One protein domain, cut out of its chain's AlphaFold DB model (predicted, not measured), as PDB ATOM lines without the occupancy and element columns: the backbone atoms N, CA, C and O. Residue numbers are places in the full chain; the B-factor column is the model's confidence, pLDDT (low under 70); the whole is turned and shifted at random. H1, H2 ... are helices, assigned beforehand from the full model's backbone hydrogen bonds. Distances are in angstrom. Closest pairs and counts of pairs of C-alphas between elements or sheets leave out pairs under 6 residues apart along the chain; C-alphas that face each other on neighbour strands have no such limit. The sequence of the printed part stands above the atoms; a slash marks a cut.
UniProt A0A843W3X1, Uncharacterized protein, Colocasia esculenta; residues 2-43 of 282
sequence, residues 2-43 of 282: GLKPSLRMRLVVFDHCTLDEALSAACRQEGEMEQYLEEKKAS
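What this domain is: This is residues 2 to 43 of the 282 residues of an uncharacterized protein of Colocasia esculenta (UniProt A0A843W3X1). A short helix, H1, packs steeply across one side of a long helix, H2, joined to it by a loop that folds the printed part back; the far end of H2, residues 34 to 43, sticks out and makes the length. The 42 printed residues are all helix in class, with H1 then H2 and no named strand. The whole is loose, with a radius of gyration of the C-alphas of 11.7 A, and spans 38 by 17 by 16 A.

How they stand to each other: H1, residues 5 to 11, touches H2, residues 19 to 43, with the C-alphas of Leu 11 and Ala 26 closest at 6.7 A. H2 touches H1 with residues 22 to 30 alone. Their lines stand at a steep tilt of 57 degrees, and they run opposite ways. Every O i to N i+4 pair in H2 is within hydrogen-bond range, against 2 of 3 in H1.

Where its parts are: H1 begins at C-alpha 5 (132.660, 125.167, 123.281) and is 10.0 A long from first to last C-alpha. H2 runs 36.1 A to C-alpha 43 (128.546, 143.298, 140.953).

The domain as a whole: The C-alphas of Cys 17 and Ser 43, the two farthest apart, are 38.4 A apart. The printed part has no cut, and the link from H1 to H2 is short. Residue 2 alone is under pLDDT 70.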
ATOM      1  N   GLY A   2     124.924 123.410 118.202       67.69
ATOM      2  CA  GLY A   2     125.786 122.559 119.023       67.69
ATOM      3  C   GLY A   2     126.064 123.253 120.349       67.69
ATOM      4  O   GLY A   2     126.004 124.481 120.411       67.69
ATOM      5  N   LEU A   3     126.359 122.472 121.385       71.25
ATOM      6  CA  LEU A   3     126.726 122.992 122.701       71.25
ATOM      7  C   LEU A   3     127.884 123.992 122.584       71.25
ATOM      8  O   LEU A   3     128.819 123.784 121.799       71.25
ATOM      9  N   LYS A   4     127.824 125.076 123.369       81.69
ATOM     10  CA  LYS A   4     128.883 126.097 123.407       81.69
ATOM     11  C   LYS A   4     130.233 125.414 123.706       81.69
ATOM     12  O   LYS A   4     130.266 124.523 124.557       81.69
ATOM     13  N   PRO A   5     131.354 125.808 123.069       79.19
ATOM     14  CA  PRO A   5     132.660 125.167 123.281       79.19
ATOM     15  C   PRO A   5     133.076 125.078 124.757       79.19
ATOM     16  O   PRO A   5     133.604 124.057 125.188       79.19
ATOM     17  N   SER A   6     132.751 126.102 125.552       75.56
ATOM     18  CA  SER A   6     133.000 126.132 127.000       75.56
ATOM     19  C   SER A   6     132.212 125.074 127.779       75.56
ATOM     20  O   SER A   6     132.689 124.580 128.793       75.56
ATOM     21  N   LEU A   7     131.016 124.704 127.309       78.12
ATOM     22  CA  LEU A   7     130.210 123.635 127.903       78.12
ATOM     23  C   LEU A   7     130.725 122.266 127.476       78.12
ATOM     24  O   LEU A   7     130.845 121.378 128.307       78.12
ATOM     25  N   ARG A   8     131.123 122.118 126.208       79.50
ATOM     26  CA  ARG A   8     131.722 120.875 125.703       79.50
ATOM     27  C   ARG A   8     132.960 120.480 126.502       79.50
ATOM     28  O   ARG A   8     133.062 119.331 126.892       79.50
ATOM     29  N   MET A   9     133.845 121.431 126.799       79.44
ATOM     30  CA  MET A   9     135.051 121.164 127.591       79.44
ATOM     31  C   MET A   9     134.727 120.650 129.000       79.44
ATOM     32  O   MET A   9     135.400 119.753 129.482       79.44
ATOM     33  N   ARG A  10     133.688 121.192 129.649       77.31
ATOM     34  CA  ARG A  10     133.295 120.786 131.008       77.31
ATOM     35  C   ARG A  10     132.542 119.461 131.043       77.31
ATOM     36  O   ARG A  10     132.691 118.723 132.002       77.31
ATOM     37  N   LEU A  11     131.798 119.139 129.988       76.75
ATOM     38  CA  LEU A  11     131.083 117.867 129.870       76.75
ATOM     39  C   LEU A  11     131.991 116.709 129.455       76.75
ATOM     40  O   LEU A  11     131.731 115.581 129.831       76.75
ATOM     41  N   VAL A  12     133.082 116.982 128.731       74.44
ATOM     42  CA  VAL A  12     134.084 115.967 128.349       74.44
ATOM     43  C   VAL A  12     134.865 115.432 129.559       74.44
ATOM     44  O   VAL A  12     135.445 114.359 129.471       74.44
ATOM     45  N   VAL A  13     134.871 116.149 130.690       74.25
ATOM     46  CA  VAL A  13     135.500 115.686 131.944       74.25
ATOM     47  C   VAL A  13     134.685 114.574 132.612       74.25
ATOM     48  O   VAL A  13     135.216 113.830 133.432       74.25
ATOM     49  N   PHE A  14     133.406 114.446 132.265       70.88
ATOM     50  CA  PHE A  14     132.533 113.416 132.797       70.88
ATOM     51  C   PHE A  14     132.357 112.315 131.745       70.88
ATOM     52  O   PHE A  14     131.836 112.560 130.654       70.88
ATOM     53  N   ASP A  15     132.767 111.092 132.079       70.00
ATOM     54  CA  ASP A  15     132.510 109.900 131.265       70.00
ATOM     55  C   ASP A  15     131.023 109.522 131.356       70.00
ATOM     56  O   ASP A  15     130.619 108.597 132.058       70.00
ATOM     57  N   HIS A  16     130.174 110.292 130.676       79.50
ATOM     58  CA  HIS A  16     128.738 110.062 130.668       79.50
ATOM     59  C   HIS A  16     128.423 108.756 129.937       79.50
ATOM     60  O   HIS A  16     128.615 108.638 128.725       79.50
ATOM     61  N   CYS A  17     127.896 107.778 130.670       80.81
ATOM     62  CA  CYS A  17     127.549 106.472 130.108       80.81
ATOM     63  C   CYS A  17     126.248 106.526 129.298       80.81
ATOM     64  O   CYS A  17     125.987 105.658 128.463       80.81
ATOM     65  N   THR A  18     125.416 107.541 129.543       88.75
ATOM     66  CA  THR A  18     124.123 107.711 128.882       88.75
ATOM     67  C   THR A  18     123.919 109.138 128.388       88.75
ATOM     68  O   THR A  18     124.454 110.106 128.928       88.75
ATOM     69  N   LEU A  19     123.107 109.270 127.339       83.38
ATOM     70  CA  LEU A  19     122.750 110.571 126.776       83.38
ATOM     71  C   LEU A  19     121.954 111.426 127.776       83.38
ATOM     72  O   LEU A  19     122.144 112.636 127.819       83.38
ATOM     73  N   ASP A  20     121.108 110.805 128.599       86.31
ATOM     74  CA  ASP A  20     120.323 111.490 129.633       86.31
ATOM     75  C   ASP A  20     121.212 112.113 130.722       86.31
ATOM     76  O   ASP A  20     121.045 113.275 131.097       86.31
ATOM     77  N   GLU A  21     122.240 111.382 131.152       85.12
ATOM     78  CA  GLU A  21     123.220 111.863 132.122       85.12
ATOM     79  C   GLU A  21     124.050 113.030 131.566       85.12
ATOM     80  O   GLU A  21     124.252 114.034 132.253       85.12
ATOM     81  N   ALA A  22     124.459 112.937 130.296       85.38
ATOM     82  CA  ALA A  22     125.167 114.009 129.602       85.38
ATOM     83  C   ALA A  22     124.306 115.272 129.449       85.38
ATOM     84  O   ALA A  22     124.800 116.388 129.619       85.38
ATOM     85  N   LEU A  23     123.014 115.113 129.148       87.38
ATOM     86  CA  LEU A  23     122.072 116.229 129.045       87.38
ATOM     87  C   LEU A  23     121.797 116.859 130.412       87.38
ATOM     88  O   LEU A  23     121.856 118.078 130.543       87.38
ATOM     89  N   SER A  24     121.584 116.046 131.444       86.81
ATOM     90  CA  SER A  24     121.389 116.521 132.815       86.81
ATOM     91  C   SER A  24     122.608 117.289 133.332       86.81
ATOM     92  O   SER A  24     122.470 118.339 133.962       86.81
ATOM     93  N   ALA A  25     123.818 116.807 133.038       87.12
ATOM     94  CA  ALA A  25     125.051 117.520 133.355       87.12
ATOM     95  C   ALA A  25     125.193 118.820 132.549       87.12
ATOM     96  O   ALA A  25     125.597 119.842 133.108       87.12
ATOM     97  N   ALA A  26     124.805 118.820 131.269       88.75
ATOM     98  CA  ALA A  26     124.798 120.021 130.436       88.75
ATOM     99  C   ALA A  26     123.873 121.099 131.008       88.75
ATOM    100  O   ALA A  26     124.304 122.241 131.154       88.75
ATOM    101  N   CYS A  27     122.654 120.728 131.408       88.94
ATOM    102  CA  CYS A  27     121.693 121.647 132.011       88.94
ATOM    103  C   CYS A  27     122.216 122.261 133.318       88.94
ATOM    104  O   CYS A  27     122.105 123.471 133.511       88.94
ATOM    105  N   ARG A  28     122.846 121.464 134.195       87.00
ATOM    106  CA  ARG A  28     123.470 121.986 135.425       87.00
ATOM    107  C   ARG A  28     124.584 122.983 135.114       87.00
ATOM    108  O   ARG A  28     124.622 124.072 135.678       87.00
ATOM    109  N   GLN A  29     125.444 122.643 134.158       87.75
ATOM    110  CA  GLN A  29     126.573 123.485 133.784       87.75
ATOM    111  C   GLN A  29     126.150 124.794 133.101       87.75
ATOM    112  O   GLN A  29     126.849 125.805 133.212       87.75
ATOM    113  N   GLU A  30     125.040 124.775 132.363       87.88
ATOM    114  CA  GLU A  30     124.423 125.972 131.792       87.88
ATOM    115  C   GLU A  30     123.872 126.888 132.888       87.88
ATOM    116  O   GLU A  30     124.211 128.072 132.888       87.88
ATOM    117  N   GLY A  31     123.150 126.339 133.869       89.94
ATOM    118  CA  GLY A  31     122.625 127.107 135.002       89.94
ATOM    119  C   GLY A  31     123.718 127.751 135.862       89.94
ATOM    120  O   GLY A  31     123.654 128.942 136.152       89.94
ATOM    121  N   GLU A  32     124.779 127.009 136.199       89.88
ATOM    122  CA  GLU A  32     125.949 127.557 136.910       89.88
ATOM    123  C   GLU A  32     126.600 128.714 136.139       89.88
ATOM    124  O   GLU A  32     127.062 129.703 136.715       89.88
ATOM    125  N   MET A  33     126.639 128.608 134.808       86.44
ATOM    126  CA  MET A  33     127.210 129.653 133.968       86.44
ATOM    127  C   MET A  33     126.349 130.903 133.900       86.44
ATOM    128  O   MET A  33     126.894 132.007 133.866       86.44
ATOM    129  N   GLU A  34     125.031 130.748 133.871       89.75
ATOM    130  CA  GLU A  34     124.099 131.870 133.922       89.75
ATOM    131  C   GLU A  34     124.164 132.584 135.269       89.75
ATOM    132  O   GLU A  34     124.287 133.808 135.287       89.75
ATOM    133  N   GLN A  35     124.222 131.838 136.375       88.81
ATOM    134  CA  GLN A  35     124.398 132.402 137.716       88.81
ATOM    135  C   GLN A  35     125.688 133.220 137.832       88.81
ATOM    136  O   GLN A  35     125.653 134.363 138.282       88.81
ATOM    137  N   TYR A  36     126.817 132.697 137.343       87.62
ATOM    138  CA  TYR A  36     128.083 133.437 137.328       87.62
ATOM    139  C   TYR A  36     128.001 134.738 136.511       87.62
ATOM    140  O   TYR A  36     128.546 135.778 136.893       87.62
ATOM    141  N   LEU A  37     127.321 134.705 135.361       88.62
ATOM    142  CA  LEU A  37     127.126 135.898 134.537       88.62
ATOM    143  C   LEU A  37     126.197 136.912 135.214       88.62
ATOM    144  O   LEU A  37     126.418 138.116 135.071       88.62
ATOM    145  N   GLU A  38     125.181 136.451 135.937       89.50
ATOM    146  CA  GLU A  38     124.259 137.297 136.689       89.50
ATOM    147  C   GLU A  38     124.934 137.952 137.894       89.50
ATOM    148  O   GLU A  38     124.838 139.167 138.052       89.50
ATOM    149  N   GLU A  39     125.724 137.202 138.661       88.56
ATOM    150  CA  GLU A  39     126.536 137.725 139.763       88.56
ATOM    151  C   GLU A  39     127.529 138.789 139.277       88.56
ATOM    152  O   GLU A  39     127.677 139.859 139.881       88.56
ATOM    153  N   LYS A  40     128.170 138.550 138.127       88.19
ATOM    154  CA  LYS A  40     129.070 139.526 137.506       88.19
ATOM    155  C   LYS A  40     128.328 140.801 137.090       88.19
ATOM    156  O   LYS A  40     128.834 141.901 137.315       88.19
ATOM    157  N   LYS A  41     127.126 140.679 136.516       89.56
ATOM    158  CA  LYS A  41     126.265 141.825 136.167       89.56
ATOM    159  C   LYS A  41     125.755 142.560 137.411       89.56
ATOM    160  O   LYS A  41     125.689 143.786 137.392       89.56
ATOM    161  N   ALA A  42     125.425 141.848 138.485       85.19
ATOM    162  CA  ALA A  42     124.989 142.428 139.752       85.19
ATOM    163  C   ALA A  42     126.131 143.191 140.440       85.19
ATOM    164  O   ALA A  42     125.930 144.307 140.913       85.19
ATOM    165  N   SER A  43     127.351 142.648 140.406       79.19
ATOM    166  CA  SER A  43     128.546 143.298 140.953       79.19
ATOM    167  C   SER A  43     128.924 144.570 140.191       79.19
ATOM    168  O   SER A  43     129.352 145.545 140.801       79.19
TER     169      SER A  43